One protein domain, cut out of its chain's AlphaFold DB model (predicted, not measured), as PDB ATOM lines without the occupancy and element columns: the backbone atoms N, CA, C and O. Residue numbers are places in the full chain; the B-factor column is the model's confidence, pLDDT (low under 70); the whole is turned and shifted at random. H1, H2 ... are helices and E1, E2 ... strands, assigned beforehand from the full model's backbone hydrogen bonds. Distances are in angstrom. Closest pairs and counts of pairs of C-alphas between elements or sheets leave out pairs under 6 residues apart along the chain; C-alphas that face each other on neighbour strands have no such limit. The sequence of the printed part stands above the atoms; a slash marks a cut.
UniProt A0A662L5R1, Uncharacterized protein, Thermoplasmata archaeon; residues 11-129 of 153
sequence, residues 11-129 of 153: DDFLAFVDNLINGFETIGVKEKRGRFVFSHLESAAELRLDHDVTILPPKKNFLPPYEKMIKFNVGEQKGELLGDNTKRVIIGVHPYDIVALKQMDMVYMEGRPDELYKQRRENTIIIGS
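AT A GLANCE: This is residues 11 to 129 of the 153 residues of an uncharacterized protein of Thermoplasmata archaeon (UniProt A0A662L5R1). A curved sheet of four strands, E2, E1, E5 and E6, has helix H1 along one face and the short H2 over the other, and a thin two-stranded arm, the hairpin E3 and E4, reaches away from this body; its tip, residues 73 to 78, sticks out. H3 and H4 make the crossover from E5 to E6, with H3 meeting the sheet by its first residues and H4 at a corner. The printed part has 119 residues, with four named helices and six named strands in the order H1 E1 E2 H2 E3 E4 E5 H3 H4 E6; the larger sheet, E2 E1 E5 E6, is mixed, the pair E3 and E4 is antiparallel, and the class is mixed, helices and strands. The whole is only just compact, close to loose, with a radius of gyration of the C-alphas of 16.3 A, and elongated, spanning 55 by 29 by 27 A.

HOW THE PARTS SIT: In the larger sheet E1, residues 25 to 32, and E5, residues 88 to 93, are parallel inner strands, with N 27 and O 89 2.8 A apart. E2, residues 35 to 40, is an edge strand and forms a hairpin with E1, where N 30 and O 37 are 2.8 A apart. E6, residues 124 to 128, is the other edge strand, parallel to E5, with N 127 and O 90 at 2.8 A. E1 bends by 64 degrees at residue 29. H1, residues 11 to 23, is on the sheet at a height of 11.0 A, along the strands, at 10 degrees to E5 on the local plane; the closest C-alphas of H1 and E1 are those of Leu 20 and Thr 26, 6.5 A apart. H2, residues 58 to 61, is on the opposite face at a height of 8.4 A. H3, residues 95 to 109, only grazes the sheet, with its residues 95 to 98. H4, residues 115 to 122, is not on the sheet; H3 and H4 touch only at the corner, the C-alphas of Met 109 and Lys 118 being closest at 6.3 A, at a steep tilt of 38 degrees, opposite ways. E5, H3, H4 and E6 form a strand-helix-strand unit, two parallel neighbour strands joined through helices, with a right-handed crossover. The hairpin of E3, residues 70 to 73, and E4, residues 78 to 81, has N 71 and O 80 at 2.8 A; E4 and E5 are apart. In H1, H3 and H4 every O i to N i+4 pair is within hydrogen-bond range; H2 is too short for one.

IN THESE COORDINATES: H1 begins at C-alpha 11 (248.777, 284.284, 208.073) and is 18.6 A long. E1 measures 19.2 A, E2 15.4 A, E5 13.5 A and H3 20.4 A. E6 ends at C-alpha 128 (257.111, 298.273, 198.446).

THE WHOLE: The C-alphas of Asp 11 and Gly 75 are farthest apart, 56.2 A. The printed part has no cut; the link from E2 to H2, residues 41 to 57, is long. The mean pLDDT of the printed part is 95.0, and no printed residue is under 70.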
ATOM      1  N   ASP A  11     248.754 284.186 206.613       96.19
ATOM      2  CA  ASP A  11     248.777 284.284 208.073       96.19
ATOM      3  C   ASP A  11     250.189 284.601 208.589       96.19
ATOM      4  O   ASP A  11     250.338 285.427 209.489       96.19
ATOM      5  N   ASP A  12     251.226 284.046 207.955       96.94
ATOM      6  CA  ASP A  12     252.624 284.362 208.271       96.94
ATOM      7  C   ASP A  12     252.969 285.810 207.910       96.94
ATOM      8  O   ASP A  12     253.667 286.490 208.660       96.94
ATOM      9  N   PHE A  13     252.449 286.315 206.786       95.69
ATOM     10  CA  PHE A  13     252.607 287.718 206.408       95.69
ATOM     11  C   PHE A  13     251.936 288.660 207.417       95.69
ATOM     12  O   PHE A  13     252.527 289.666 207.809       95.69
ATOM     13  N   LEU A  14     250.723 288.339 207.875       96.69
ATOM     14  CA  LEU A  14     250.046 289.136 208.899       96.69
ATOM     15  C   LEU A  14     250.822 289.108 210.223       96.69
ATOM     16  O   LEU A  14     251.061 290.165 210.803       96.69
ATOM     17  N   ALA A  15     251.304 287.937 210.644       97.56
ATOM     18  CA  ALA A  15     252.149 287.809 211.829       97.56
ATOM     19  C   ALA A  15     253.462 288.601 211.696       97.56
ATOM     20  O   ALA A  15     253.915 289.225 212.656       97.56
ATOM     21  N   PHE A  16     254.072 288.619 210.508       96.94
ATOM     22  CA  PHE A  16     255.236 289.454 210.214       96.94
ATOM     23  C   PHE A  16     254.925 290.945 210.399       96.94
ATOM     24  O   PHE A  16     255.670 291.635 211.092       96.94
ATOM     25  N   VAL A  17     253.810 291.434 209.851       97.81
ATOM     26  CA  VAL A  17     253.400 292.838 210.010       97.81
ATOM     27  C   VAL A  17     253.113 293.176 211.476       97.81
ATOM     28  O   VAL A  17     253.569 294.214 211.948       97.81
ATOM     29  N   ASP A  18     252.437 292.303 212.226       98.25
ATOM     30  CA  ASP A  18     252.200 292.514 213.662       98.25
ATOM     31  C   ASP A  18     253.514 292.565 214.462       98.25
ATOM     32  O   ASP A  18     253.668 293.380 215.375       98.25
ATOM     33  N   ASN A  19     254.511 291.757 214.094       97.75
ATOM     34  CA  ASN A  19     255.843 291.834 214.696       97.75
ATOM     35  C   ASN A  19     256.544 293.169 214.405       97.75
ATOM     36  O   ASN A  19     257.210 293.706 215.293       97.75
ATOM     37  N   LEU A  20     256.374 293.736 213.204       97.75
ATOM     38  CA  LEU A  20     256.889 295.072 212.886       97.75
ATOM     39  C   LEU A  20     256.206 296.152 213.733       97.75
ATOM     40  O   LEU A  20     256.897 297.003 214.291       97.75
ATOM     41  N   ILE A  21     254.880 296.081 213.890       98.00
ATOM     42  CA  ILE A  21     254.094 297.014 214.719       98.00
ATOM     43  C   ILE A  21     254.581 297.003 216.173       98.00
ATOM     44  O   ILE A  21     254.729 298.058 216.783       98.00
ATOM     45  N   ASN A  22     254.898 295.827 216.717       97.19
ATOM     46  CA  ASN A  22     255.389 295.697 218.091       97.19
ATOM     47  C   ASN A  22     256.813 296.246 218.298       97.19
ATOM     48  O   ASN A  22     257.171 296.608 219.421       97.19
ATOM     49  N   GLY A  23     257.645 296.269 217.252       96.62
ATOM     50  CA  GLY A  23     259.056 296.662 217.339       96.62
ATOM     51  C   GLY A  23     259.363 298.091 216.886       96.62
ATOM     52  O   GLY A  23     260.358 298.670 217.325       96.62
ATOM     53  N   PHE A  24     258.534 298.657 216.009       97.12
ATOM     54  CA  PHE A  24     258.811 299.903 215.293       97.12
ATOM     55  C   PHE A  24     257.553 300.751 215.123       97.12
ATOM     56  O   PHE A  24     256.431 300.244 215.113       97.12
ATOM     57  N   GLU A  25     257.734 302.050 214.869       97.81
ATOM     58  CA  GLU A  25     256.627 302.875 214.392       97.81
ATOM     59  C   GLU A  25     256.245 302.433 212.972       97.81
ATOM     60  O   GLU A  25     256.885 302.798 211.983       97.81
ATOM     61  N   THR A  26     255.194 301.622 212.871       98.38
ATOM     62  CA  THR A  26     254.762 301.053 211.594       98.38
ATOM     63  C   THR A  26     253.621 301.871 211.003       98.38
ATOM     64  O   THR A  26     252.575 302.081 211.620       98.38
ATOM     65  N   ILE A  27     253.830 302.359 209.788       98.25
ATOM     66  CA  ILE A  27     252.876 303.135 209.003       98.25
ATOM     67  C   ILE A  27     252.486 302.286 207.801       98.25
ATOM     68  O   ILE A  27     253.333 301.816 207.052       98.25
ATOM     69  N   GLY A  28     251.193 302.120 207.577       97.88
ATOM     70  CA  GLY A  28     250.679 301.381 206.434       97.88
ATOM     71  C   GLY A  28     249.525 302.110 205.785       97.88
ATOM     72  O   GLY A  28     248.988 303.086 206.323       97.88
ATOM     73  N   VAL A  29     249.133 301.635 204.612       97.50
ATOM     74  CA  VAL A  29     247.924 302.126 203.961       97.50
ATOM     75  C   VAL A  29     246.700 301.550 204.668       97.50
ATOM     76  O   VAL A  29     246.556 300.338 204.774       97.50
ATOM     77  N   LYS A  30     245.813 302.426 205.145       96.62
ATOM     78  CA  LYS A  30     244.529 302.092 205.782       96.62
ATOM     79  C   LYS A  30     243.382 302.696 204.990       96.62
ATOM     80  O   LYS A  30     243.527 303.761 204.383       96.62
ATOM     81  N   GLU A  31     242.209 302.083 205.080       95.75
ATOM     82  CA  GLU A  31     240.976 302.736 204.649       95.75
ATOM     83  C   GLU A  31     240.496 303.729 205.720       95.75
ATOM     84  O   GLU A  31     240.404 303.420 206.907       95.75
ATOM     85  N   LYS A  32     240.161 304.946 205.298       94.56
ATOM     86  CA  LYS A  32     239.579 305.996 206.127       94.56
ATOM     87  C   LYS A  32     238.487 306.708 205.341       94.56
ATOM     88  O   LYS A  32     238.771 307.486 204.433       94.56
ATOM     89  N   ARG A  33     237.229 306.486 205.738       93.31
ATOM     90  CA  ARG A  33     236.034 307.092 205.111       93.31
ATOM     91  C   ARG A  33     235.964 306.823 203.594       93.31
ATOM     92  O   ARG A  33     235.744 307.752 202.820       93.31
ATOM     93  N   GLY A  34     236.196 305.574 203.178       93.19
ATOM     94  CA  GLY A  34     236.142 305.161 201.770       93.19
ATOM     95  C   GLY A  34     237.305 305.652 200.901       93.19
ATOM     96  O   GLY A  34     237.217 305.601 199.679       93.19
ATOM     97  N   ARG A  35     238.379 306.171 201.507       94.81
ATOM     98  CA  ARG A  35     239.625 306.538 200.820       94.81
ATOM     99  C   ARG A  35     240.824 305.926 201.523       94.81
ATOM    100  O   ARG A  35     240.731 305.589 202.698       94.81
ATOM    101  N   PHE A  36     241.959 305.850 200.844       96.31
ATOM    102  CA  PHE A  36     243.175 305.280 201.414       96.31
ATOM    103  C   PHE A  36     244.116 306.350 201.971       96.31
ATOM    104  O   PHE A  36     244.254 307.440 201.409       96.31
ATOM    105  N   VAL A  37     244.760 306.057 203.099       97.12
ATOM    106  CA  VAL A  37     245.723 306.953 203.754       97.12
ATOM    107  C   VAL A  37     246.876 306.163 204.352       97.12
ATOM    108  O   VAL A  37     246.651 305.141 204.986       97.12
ATOM    109  N   PHE A  38     248.098 306.685 204.249       97.31
ATOM    110  CA  PHE A  38     249.194 306.235 205.108       97.31
ATOM    111  C   PHE A  38     248.938 306.687 206.548       97.31
ATOM    112  O   PHE A  38     248.744 307.882 206.791       97.31
ATOM    113  N   SER A  39     248.898 305.770 207.505       97.06
ATOM    114  CA  SER A  39     248.692 306.071 208.925       97.06
ATOM    115  C   SER A  39     249.282 304.962 209.792       97.06
ATOM    116  O   SER A  39     249.544 303.872 209.290       97.06
ATOM    117  N   HIS A  40     249.475 305.237 211.084       97.44
ATOM    118  CA  HIS A  40     249.935 304.230 212.038       97.44
ATOM    119  C   HIS A  40     249.017 302.998 212.034       97.44
ATOM    120  O   HIS A  40     247.784 303.150 212.015       97.44
ATOM    121  N   LEU A  41     249.633 301.816 211.989       97.94
ATOM    122  CA  LEU A  41     248.956 300.529 212.104       97.94
ATOM    123  C   LEU A  41     248.957 300.091 213.565       97.94
ATOM    124  O   LEU A  41     250.011 300.025 214.183       97.94
ATOM    125  N   GLU A  42     247.781 299.746 214.076       97.44
ATOM    126  CA  GLU A  42     247.608 299.126 215.397       97.44
ATOM    127  C   GLU A  42     247.512 297.595 215.283       97.44
ATOM    128  O   GLU A  42     247.689 296.875 216.259       97.44
ATOM    129  N   SER A  43     247.198 297.084 214.086       97.69
ATOM    130  CA  SER A  43     247.246 295.655 213.759       97.69
ATOM    131  C   SER A  43     247.422 295.435 212.258       97.69
ATOM    132  O   SER A  43     247.001 296.263 211.441       97.69
ATOM    133  N   ALA A  44     247.976 294.285 211.877       97.56
ATOM    134  CA  ALA A  44     248.150 293.875 210.487       97.56
ATOM    135  C   ALA A  44     246.827 293.802 209.709       97.56
ATOM    136  O   ALA A  44     246.798 294.043 208.503       97.56
ATOM    137  N   ALA A  45     245.712 293.535 210.396       96.56
ATOM    138  CA  ALA A  45     244.378 293.481 209.796       96.56
ATOM    139  C   ALA A  45     243.915 294.826 209.204       96.56
ATOM    140  O   ALA A  45     243.005 294.857 208.374       96.56
ATOM    141  N   GLU A  46     244.521 295.940 209.617       97.38
ATOM    142  CA  GLU A  46     244.200 297.264 209.089       97.38
ATOM    143  C   GLU A  46     244.886 297.578 207.751       97.38
ATOM    144  O   GLU A  46     244.484 298.528 207.071       97.38
ATOM    145  N   LEU A  47     245.926 296.818 207.389       97.69
ATOM    146  CA  LEU A  47     246.741 297.061 206.204       97.69
ATOM    147  C   LEU A  47     245.956 296.759 204.920       97.69
ATOM    148  O   LEU A  47     245.394 295.679 204.733       97.69
ATOM    149  N   ARG A  48     245.959 297.719 203.995       96.44
ATOM    150  CA  ARG A  48     245.260 297.662 202.708       96.44
ATOM    151  C   ARG A  48     246.240 297.769 201.545       96.44
ATOM    152  O   ARG A  48     246.573 298.859 201.092       96.44
ATOM    153  N   LEU A  49     246.682 296.617 201.043       95.62
ATOM    154  CA  LEU A  49     247.533 296.510 199.845       95.62
ATOM    155  C   LEU A  49     246.734 296.525 198.530       95.62
ATOM    156  O   LEU A  49     247.305 296.558 197.451       95.62
ATOM    157  N   ASP A  50     245.405 296.520 198.607       94.50
ATOM    158  CA  ASP A  50     244.483 296.600 197.469       94.50
ATOM    159  C   ASP A  50     244.088 298.042 197.103       94.50
ATOM    160  O   ASP A  50     243.122 298.253 196.364       94.50
ATOM    161  N   HIS A  51     244.800 299.029 197.647       94.06
ATOM    162  CA  HIS A  51     244.552 300.436 197.373       94.06
ATOM    163  C   HIS A  51     244.987 300.817 195.954       94.06
ATOM    164  O   HIS A  51     245.889 300.218 195.377       94.06
ATOM    165  N   ASP A  52     244.345 301.841 195.395       90.12
ATOM    166  CA  ASP A  52     244.738 302.441 194.123       90.12
ATOM    167  C   ASP A  52     245.599 303.691 194.359       90.12
ATOM    168  O   ASP A  52     246.752 303.753 193.944       90.12
ATOM    169  N   VAL A  53     245.056 304.682 195.074       91.75
ATOM    170  CA  VAL A  53     245.683 305.975 195.355       91.75
ATOM    171  C   VAL A  53     245.364 306.397 196.786       91.75
ATOM    172  O   VAL A  53     244.237 306.281 197.271       91.75
ATOM    173  N   THR A  54     246.363 306.945 197.474       93.94
ATOM    174  CA  THR A  54     246.182 307.529 198.805       93.94
ATOM    175  C   THR A  54     245.883 309.027 198.725       93.94
ATOM    176  O   THR A  54     246.313 309.721 197.808       93.94
ATOM    177  N   ILE A  55     245.147 309.568 199.706       94.56
ATOM    178  CA  ILE A  55     244.821 311.009 199.751       94.56
ATOM    179  C   ILE A  55     246.092 311.864 199.832       94.56
ATOM    180  O   ILE A  55     246.155 312.945 199.250       94.56
ATOM    181  N   LEU A  56     247.078 311.401 200.603       94.06
ATOM    182  CA  LEU A  56     248.381 312.035 200.720       94.06
ATOM    183  C   LEU A  56     249.463 310.980 200.486       94.06
ATOM    184  O   LEU A  56     249.409 309.945 201.157       94.06
ATOM    185  N   PRO A  57     250.458 311.277 199.632       93.94
ATOM    186  CA  PRO A  57     251.557 310.365 199.349       93.94
ATOM    187  C   PRO A  57     252.415 310.116 200.602       93.94
ATOM    188  O   PRO A  57     252.381 310.918 201.552       93.94
ATOM    189  N   PRO A  58     253.246 309.059 200.607       95.38
ATOM    190  CA  PRO A  58     254.087 308.703 201.752       95.38
ATOM    191  C   PRO A  58     255.117 309.787 202.100       95.38
ATOM    192  O   PRO A  58     255.583 309.838 203.238       95.38
ATOM    193  N   LYS A  59     255.395 310.726 201.177       94.19
ATOM    194  CA  LYS A  59     256.289 311.880 201.390       94.19
ATOM    195  C   LYS A  59     256.000 312.662 202.673       94.19
ATOM    196  O   LYS A  59     256.916 313.233 203.253       94.19
ATOM    197  N   LYS A  60     254.741 312.689 203.133       93.38
ATOM    198  CA  LYS A  60     254.337 313.412 204.351       93.38
ATOM    199  C   LYS A  60     255.046 312.915 205.617       93.38
ATOM    200  O   LYS A  60     255.103 313.654 206.592       93.38
ATOM    201  N   ASN A  61     255.532 311.671 205.609       93.38
ATOM    202  CA  ASN A  61     256.236 311.064 206.738       93.38
ATOM    203  C   ASN A  61     257.711 311.503 206.795       93.38
ATOM    204  O   ASN A  61     258.357 311.342 207.824       93.38
ATOM    205  N   PHE A  62     258.227 312.087 205.708       94.75
ATOM    206  CA  PHE A  62     259.595 312.602 205.607       94.75
ATOM    207  C   PHE A  62     259.635 314.137 205.612       94.75
ATOM    208  O   PHE A  62     260.514 314.736 206.224       94.75
ATOM    209  N   LEU A  63     258.644 314.770 204.975       93.19
ATOM    210  CA  LEU A  63     258.418 316.216 204.969       93.19
ATOM    211  C   LEU A  63     257.023 316.522 205.532       93.19
ATOM    212  O   LEU A  63     256.057 316.651 204.764       93.19
ATOM    213  N   PRO A  64     256.880 316.592 206.866       90.38
ATOM    214  CA  PRO A  64     255.616 316.958 207.480       90.38
ATOM    215  C   PRO A  64     255.238 318.406 207.112       90.38
ATOM    216  O   PRO A  64     256.113 319.258 206.977       90.38
ATOM    217  N   PRO A  65     253.937 318.738 206.993       87.56
ATOM    218  CA  PRO A  65     253.499 320.102 206.676       87.56
ATOM    219  C   PRO A  65     253.973 321.161 207.682       87.56
ATOM    220  O   PRO A  65     254.122 322.326 207.326       87.56
ATOM    221  N   TYR A  66     254.176 320.752 208.937       89.69
ATOM    222  CA  TYR A  66     254.695 321.585 210.011       89.69
ATOM    223  C   TYR A  66     255.626 320.753 210.884       89.69
ATOM    224  O   TYR A  66     255.265 319.656 211.309       89.69
ATOM    225  N   GLU A  67     256.783 321.310 211.217       89.75
ATOM    226  CA  GLU A  67     257.715 320.719 212.169       89.75
ATOM    227  C   GLU A  67     258.396 321.792 213.012       89.75
ATOM    228  O   GLU A  67     258.593 322.932 212.587       89.75
ATOM    229  N   LYS A  68     258.760 321.421 214.241       89.62
ATOM    230  CA  LYS A  68     259.649 322.240 215.059       89.62
ATOM    231  C   LYS A  68     261.070 321.844 214.698       89.62
ATOM    232  O   LYS A  68     261.478 320.749 215.044       89.62
ATOM    233  N   MET A  69     261.799 322.730 214.026       92.00
ATOM    234  CA  MET A  69     263.149 322.418 213.551       92.00
ATOM    235  C   MET A  69     264.218 322.678 214.611       92.00
ATOM    236  O   MET A  69     265.141 321.892 214.772       92.00
ATOM    237  N   ILE A  70     264.115 323.794 215.339       92.50
ATOM    238  CA  ILE A  70     265.159 324.245 216.265       92.50
ATOM    239  C   ILE A  70     264.520 324.762 217.551       92.50
ATOM    240  O   ILE A  70     263.535 325.504 217.517       92.50
ATOM    241  N   LYS A  71     265.110 324.402 218.688       93.50
ATOM    242  CA  LYS A  71     264.813 324.977 219.999       93.50
ATOM    243  C   LYS A  71     265.976 325.853 220.438       93.50
ATOM    244  O   LYS A  71     267.112 325.397 220.478       93.50
ATOM    245  N   PHE A  72     265.691 327.098 220.803       95.38
ATOM    246  CA  PHE A  72     266.702 328.025 221.307       95.38
ATOM    247  C   PHE A  72     266.562 328.220 222.814       95.38
ATOM    248  O   PHE A  72     265.477 328.522 223.314       95.38
ATOM    249  N   ASN A  73     267.677 328.089 223.528       93.06
ATOM    250  CA  ASN A  73     267.819 328.521 224.909       93.06
ATOM    251  C   ASN A  73     268.578 329.853 224.925       93.06
ATOM    252  O   ASN A  73     269.783 329.899 224.677       93.06
ATOM    253  N   VAL A  74     267.860 330.941 225.217       93.56
ATOM    254  CA  VAL A  74     268.424 332.299 225.223       93.56
ATOM    255  C   VAL A  74     269.412 332.498 226.375       93.56
ATOM    256  O   VAL A  74     270.422 333.170 226.191       93.56
ATOM    257  N   GLY A  75     269.156 331.891 227.540       95.19
ATOM    258  CA  GLY A  75     270.040 332.005 228.703       95.19
ATOM    259  C   GLY A  75     271.400 331.347 228.475       95.19
ATOM    260  O   GLY A  75     272.423 331.882 228.884       95.19
ATOM    261  N   GLU A  76     271.414 330.218 227.765       93.38
ATOM    262  CA  GLU A  76     272.640 329.483 227.428       93.38
ATOM    263  C   GLU A  76     273.254 329.891 226.082       93.38
ATOM    264  O   GLU A  76     274.336 329.414 225.748       93.38
ATOM    265  N   GLN A  77     272.571 330.738 225.302       92.56
ATOM    266  CA  GLN A  77     272.937 331.091 223.924       92.56
ATOM    267  C   GLN A  77     273.179 329.858 223.033       92.56
ATOM    268  O   GLN A  77     274.093 329.829 222.210       92.56
ATOM    269  N   LYS A  78     272.347 328.822 223.198       93.12
ATOM    270  CA  LYS A  78     272.452 327.552 222.465       93.12
ATOM    271  C   LYS A  78     271.190 327.263 221.664       93.12
ATOM    272  O   LYS A  78     270.077 327.489 222.137       93.12
ATOM    273  N   GLY A  79     271.382 326.742 220.456       91.19
ATOM    274  CA  GLY A  79     270.334 326.150 219.631       91.19
ATOM    275  C   GLY A  79     270.495 324.634 219.577       91.19
ATOM    276  O   GLY A  79     271.614 324.137 219.479       91.19
ATOM    277  N   GLU A  80     269.383 323.914 219.636       91.44
ATOM    278  CA  GLU A  80     269.307 322.461 219.504       91.44
ATOM    279  C   GLU A  80     268.408 322.121 218.314       91.44
ATOM    280  O   GLU A  80     267.272 322.601 218.242       91.44
ATOM    281  N   LEU A  81     268.909 321.307 217.381       90.38
ATOM    282  CA  LEU A  81     268.094 320.762 216.300       90.38
ATOM    283  C   LEU A  81     267.134 319.720 216.887       90.38
ATOM    284  O   LEU A  81     267.560 318.758 217.522       90.38
ATOM    285  N   LEU A  82     265.837 319.906 216.666       89.50
ATOM    286  CA  LEU A  82     264.797 318.993 217.128       89.50
ATOM    287  C   LEU A  82     264.545 317.915 216.074       89.50
ATOM    288  O   LEU A  82     263.531 317.903 215.380       89.50
ATOM    289  N   GLY A  83     265.525 317.028 215.968       83.88
ATOM    290  CA  GLY A  83     265.488 315.871 215.096       83.88
ATOM    291  C   GLY A  83     264.488 314.795 215.522       83.88
ATOM    292  O   GLY A  83     264.089 314.705 216.682       83.88
ATOM    293  N   ASP A  84     264.139 313.930 214.577       87.50
ATOM    294  CA  ASP A  84     263.254 312.786 214.783       87.50
ATOM    295  C   ASP A  84     264.006 311.472 214.537       87.50
ATOM    296  O   ASP A  84     264.255 311.080 213.399       87.50
ATOM    297  N   ASN A  85     264.388 310.805 215.630       88.06
ATOM    298  CA  ASN A  85     265.153 309.552 215.620       88.06
ATOM    299  C   ASN A  85     264.278 308.291 215.619       88.06
ATOM    300  O   ASN A  85     264.774 307.194 215.886       88.06
ATOM    301  N   THR A  86     262.974 308.431 215.387       93.81
ATOM    302  CA  THR A  86     262.047 307.306 215.494       93.81
ATOM    303  C   THR A  86     262.327 306.286 214.396       93.81
ATOM    304  O   THR A  86     262.321 306.626 213.214       93.81
ATOM    305  N   LYS A  87     262.572 305.029 214.785       96.62
ATOM    306  CA  LYS A  87     262.720 303.920 213.841       96.62
ATOM    307  C   LYS A  87     261.350 303.537 213.292       96.62
ATOM    308  O   LYS A  87     260.449 303.195 214.061       96.62
ATOM    309  N   ARG A  88     261.211 303.612 211.970       96.88
ATOM    310  CA  ARG A  88     259.945 303.478 211.254       96.88
ATOM    311  C   ARG A  88     259.982 302.384 210.214       96.88
ATOM    312  O   ARG A  88     261.016 302.135 209.600       96.88
ATOM    313  N   VAL A  89     258.808 301.836 209.941       98.38
ATOM    314  CA  VAL A  89     258.560 301.023 208.753       98.38
ATOM    315  C   VAL A  89     257.352 301.592 208.025       98.38
ATOM    316  O   VAL A  89     256.311 301.809 208.642       98.38
ATOM    317  N   ILE A  90     257.471 301.852 206.723       98.25
ATOM    318  CA  ILE A  90     256.347 302.253 205.871       98.25
ATOM    319  C   ILE A  90     256.042 301.113 204.903       98.25
ATOM    320  O   ILE A  90     256.885 300.755 204.087       98.25
ATOM    321  N   ILE A  91     254.832 300.561 204.983       98.00
ATOM    322  CA  ILE A  91     254.405 299.385 204.217       98.00
ATOM    323  C   ILE A  91     253.322 299.759 203.207       98.00
ATOM    324  O   ILE A  91     252.405 300.528 203.510       98.00
ATOM    325  N   GLY A  92     253.401 299.163 202.017       96.56
ATOM    326  CA  GLY A  92     252.420 299.358 200.954       96.56
ATOM    327  C   GLY A  92     252.742 300.562 200.079       96.56
ATOM    328  O   GLY A  92     251.834 301.242 199.615       96.56
ATOM    329  N   VAL A  93     254.026 300.871 199.899       97.62
ATOM    330  CA  VAL A  93     254.448 301.979 199.040       97.62
ATOM    331  C   VAL A  93     254.461 301.515 197.587       97.62
ATOM    332  O   VAL A  93     255.155 300.561 197.246       97.62
ATOM    333  N   HIS A  94     253.699 302.176 196.719       96.62
ATOM    334  CA  HIS A  94     253.686 301.833 195.298       96.62
ATOM    335  C   HIS A  94     254.994 302.244 194.591       96.62
ATOM    336  O   HIS A  94     255.626 303.224 194.999       96.62
ATOM    337  N   PRO A  95     255.386 301.573 193.487       96.31
ATOM    338  CA  PRO A  95     256.639 301.850 192.778       96.31
ATOM    339  C   PRO A  95     256.836 303.318 192.390       96.31
ATOM    340  O   PRO A  95     257.921 303.870 192.568       96.31
ATOM    341  N   TYR A  96     255.777 303.998 191.939       95.19
ATOM    342  CA  TYR A  96     255.872 305.408 191.552       95.19
ATOM    343  C   TYR A  96     256.155 306.333 192.744       95.19
ATOM    344  O   TYR A  96     256.801 307.366 192.570       95.19
ATOM    345  N   ASP A  97     255.709 305.965 193.948       96.38
ATOM    346  CA  ASP A  97     256.009 306.706 195.172       96.38
ATOM    347  C   ASP A  97     257.462 306.460 195.602       96.38
ATOM    348  O   ASP A  97     258.118 307.392 196.057       96.38
ATOM    349  N   ILE A  98     257.999 305.250 195.395       97.12
ATOM    350  CA  ILE A  98     259.421 304.940 195.633       97.12
ATOM    351  C   ILE A  98     260.304 305.763 194.691       97.12
ATOM    352  O   ILE A  98     261.241 306.420 195.141       97.12
ATOM    353  N   VAL A  99     259.972 305.814 193.396       96.62
ATOM    354  CA  VAL A  99     260.694 306.661 192.432       96.62
ATOM    355  C   VAL A  99     260.635 308.135 192.844       96.62
ATOM    356  O   VAL A  99     261.652 308.830 192.787       96.62
ATOM    357  N   ALA A 100     259.477 308.617 193.300       95.69
ATOM    358  CA  ALA A 100     259.343 309.981 193.804       95.69
ATOM    359  C   ALA A 100     260.203 310.225 195.058       95.69
ATOM    360  O   ALA A 100     260.825 311.279 195.171       95.69
ATOM    361  N   LEU A 101     260.290 309.257 195.977       96.75
ATOM    362  CA  LEU A 101     261.162 309.347 197.150       96.75
ATOM    363  C   LEU A 101     262.639 309.387 196.758       96.75
ATOM    364  O   LEU A 101     263.343 310.258 197.251       96.75
ATOM    365  N   LYS A 102     263.091 308.573 195.797       95.62
ATOM    366  CA  LYS A 102     264.464 308.668 195.265       95.62
ATOM    367  C   LYS A 102     264.770 310.056 194.695       95.62
ATOM    368  O   LYS A 102     265.868 310.577 194.866       95.62
ATOM    369  N   GLN A 103     263.802 310.673 194.016       95.00
ATOM    370  CA  GLN A 103     263.954 312.046 193.527       95.00
ATOM    371  C   GLN A 103     264.065 313.059 194.663       95.00
ATOM    372  O   GLN A 103     264.828 314.016 194.559       95.00
ATOM    373  N   MET A 104     263.331 312.848 195.753       95.81
ATOM    374  CA  MET A 104     263.476 313.663 196.952       95.81
ATOM    375  C   MET A 104     264.836 313.446 197.621       95.81
ATOM    376  O   MET A 104     265.464 314.432 197.991       95.81
ATOM    377  N   ASP A 105     265.326 312.210 197.699       95.75
ATOM    378  CA  ASP A 105     266.648 311.895 198.248       95.75
ATOM    379  C   ASP A 105     267.743 312.690 197.505       95.75
ATOM    380  O   ASP A 105     268.555 313.356 198.147       95.75
ATOM    381  N   MET A 106     267.689 312.767 196.167       94.75
ATOM    382  CA  MET A 106     268.612 313.606 195.380       94.75
ATOM    383  C   MET A 106     268.555 315.094 195.769       94.75
ATOM    384  O   MET A 106     269.577 315.771 195.820       94.75
ATOM    385  N   VAL A 107     267.366 315.625 196.060       95.31
ATOM    386  CA  VAL A 107     267.174 317.051 196.388       95.31
ATOM    387  C   VAL A 107     267.590 317.378 197.822       95.31
ATOM    388  O   VAL A 107     268.139 318.451 198.067       95.31
ATOM    389  N   TYR A 108     267.301 316.490 198.772       95.69
ATOM    390  CA  TYR A 108     267.431 316.766 200.206       95.69
ATOM    391  C   TYR A 108     268.654 316.117 200.858       95.69
ATOM    392  O   TYR A 108     268.966 316.462 201.996       95.69
ATOM    393  N   MET A 109     269.347 315.193 200.187       94.81
ATOM    394  CA  MET A 109     270.516 314.503 200.747       94.81
ATOM    395  C   MET A 109     271.824 314.806 200.016       94.81
ATOM    396  O   MET A 109     272.887 314.701 200.626       94.81
ATOM    397  N   GLU A 110     271.795 315.184 198.737       92.25
ATOM    398  CA  GLU A 110     273.027 315.436 197.985       92.25
ATOM    399  C   GLU A 110     273.605 316.835 198.247       92.25
ATOM    400  O   GLU A 110     272.900 317.835 198.392       92.25
ATOM    401  N   GLY A 111     274.937 316.930 198.292       92.88
ATOM    402  CA  GLY A 111     275.660 318.187 198.492       92.88
ATOM    403  C   GLY A 111     275.564 318.717 199.924       92.88
ATOM    404  O   GLY A 111     276.494 318.540 200.709       92.88
ATOM    405  N   ARG A 112     274.456 319.388 200.262       93.31
ATOM    406  CA  ARG A 112     274.187 319.916 201.608       93.31
ATOM    407  C   ARG A 112     272.862 319.347 202.122       93.31
ATOM    408  O   ARG A 112     271.822 319.931 201.819       93.31
ATOM    409  N   PRO A 113     272.905 318.253 202.902       94.44
ATOM    410  CA  PRO A 113     271.700 317.600 203.379       94.44
ATOM    411  C   PRO A 113     270.812 318.516 204.225       94.44
ATOM    412  O   PRO A 113     271.301 319.314 205.031       94.44
ATOM    413  N   ASP A 114     269.502 318.337 204.090       94.94
ATOM    414  CA  ASP A 114     268.549 318.720 205.124       94.94
ATOM    415  C   ASP A 114     268.601 317.660 206.232       94.94
ATOM    416  O   ASP A 114     268.189 316.516 206.038       94.94
ATOM    417  N   GLU A 115     269.148 318.032 207.390       93.94
ATOM    418  CA  GLU A 115     269.393 317.092 208.489       93.94
ATOM    419  C   GLU A 115     268.104 316.449 209.022       93.94
ATOM    420  O   GLU A 115     268.120 315.284 209.410       93.94
ATOM    421  N   LEU A 116     266.970 317.160 209.005       94.81
ATOM    422  CA  LEU A 116     265.700 316.637 209.519       94.81
ATOM    423  C   LEU A 116     265.088 315.630 208.548       94.81
ATOM    424  O   LEU A 116     264.618 314.567 208.965       94.81
ATOM    425  N   TYR A 117     265.126 315.935 207.250       95.62
ATOM    426  CA  TYR A 117     264.727 314.988 206.214       95.62
ATOM    427  C   TYR A 117     265.612 313.743 206.239       95.62
ATOM    428  O   TYR A 117     265.103 312.622 206.312       95.62
ATOM    429  N   LYS A 118     266.935 313.948 206.227       95.06
ATOM    430  CA  LYS A 118     267.934 312.881 206.217       95.06
ATOM    431  C   LYS A 118     267.724 311.927 207.383       95.06
ATOM    432  O   LYS A 118     267.603 310.725 207.177       95.06
ATOM    433  N   GLN A 119     267.584 312.469 208.586       94.88
ATOM    434  CA  GLN A 119     267.371 311.682 209.791       94.88
ATOM    435  C   GLN A 119     266.088 310.842 209.724       94.88
ATOM    436  O   GLN A 119     266.109 309.671 210.094       94.88
ATOM    437  N   ARG A 120     264.970 311.386 209.223       95.25
ATOM    438  CA  ARG A 120     263.740 310.594 209.041       95.25
ATOM    439  C   ARG A 120     263.932 309.495 208.009       95.25
ATOM    440  O   ARG A 120     263.513 308.363 208.239       95.25
ATOM    441  N   ARG A 121     264.548 309.831 206.878       95.75
ATOM    442  CA  ARG A 121     264.748 308.911 205.762       95.75
ATOM    443  C   ARG A 121     265.679 307.753 206.123       95.75
ATOM    444  O   ARG A 121     265.325 306.619 205.828       95.75
ATOM    445  N   GLU A 122     266.793 308.017 206.810       95.06
ATOM    446  CA  GLU A 122     267.755 307.006 207.291       95.06
ATOM    447  C   GLU A 122     267.194 306.130 208.425       95.06
ATOM    448  O   GLU A 122     267.667 305.020 208.661       95.06
ATOM    449  N   ASN A 123     266.179 306.613 209.147       96.38
ATOM    450  CA  ASN A 123     265.507 305.861 210.207       96.38
ATOM    451  C   ASN A 123     264.249 305.113 209.733       96.38
ATOM    452  O   ASN A 123     263.540 304.553 210.570       96.38
ATOM    453  N   THR A 124     263.968 305.088 208.427       97.50
ATOM    454  CA  THR A 124     262.749 304.490 207.870       97.50
ATOM    455  C   THR A 124     263.066 303.377 206.879       97.50
ATOM    456  O   THR A 124     263.745 303.624 205.888       97.50
ATOM    457  N   ILE A 125     262.488 302.201 207.115       97.75
ATOM    458  CA  ILE A 125     262.438 301.078 206.170       97.75
ATOM    459  C   ILE A 125     261.215 301.245 205.265       97.75
ATOM    460  O   ILE A 125     260.112 301.509 205.760       97.75
ATOM    461  N   ILE A 126     261.386 301.078 203.955       98.06
ATOM    462  CA  ILE A 126     260.299 301.146 202.969       98.06
ATOM    463  C   ILE A 126     260.021 299.755 202.398       98.06
ATOM    464  O   ILE A 126     260.838 299.206 201.669       98.06
ATOM    465  N   ILE A 127     258.817 299.234 202.653       97.31
ATOM    466  CA  ILE A 127     258.319 297.990 202.054       97.31
ATOM    467  C   ILE A 127     257.377 298.336 200.897       97.31
ATOM    468  O   ILE A 127     256.255 298.830 201.091       97.31
ATOM    469  N   GLY A 128     257.857 298.071 199.682       95.75
ATOM    470  CA  GLY A 128     257.111 298.273 198.446       95.75
ATOM    471  C   GLY A 128     255.952 297.286 198.276       95.75
ATOM    472  O   GLY A 128     255.993 296.163 198.772       95.75
ATOM    473  N   SER A 129     254.909 297.706 197.564       94.88
ATOM    474  CA  SER A 129     253.816 296.835 197.122       94.88
ATOM    475  C   SER A 129     253.506 297.112 195.665       94.88
ATOM    476  O   SER A 129     253.335 298.269 195.280       94.88
TER     477      SER A 129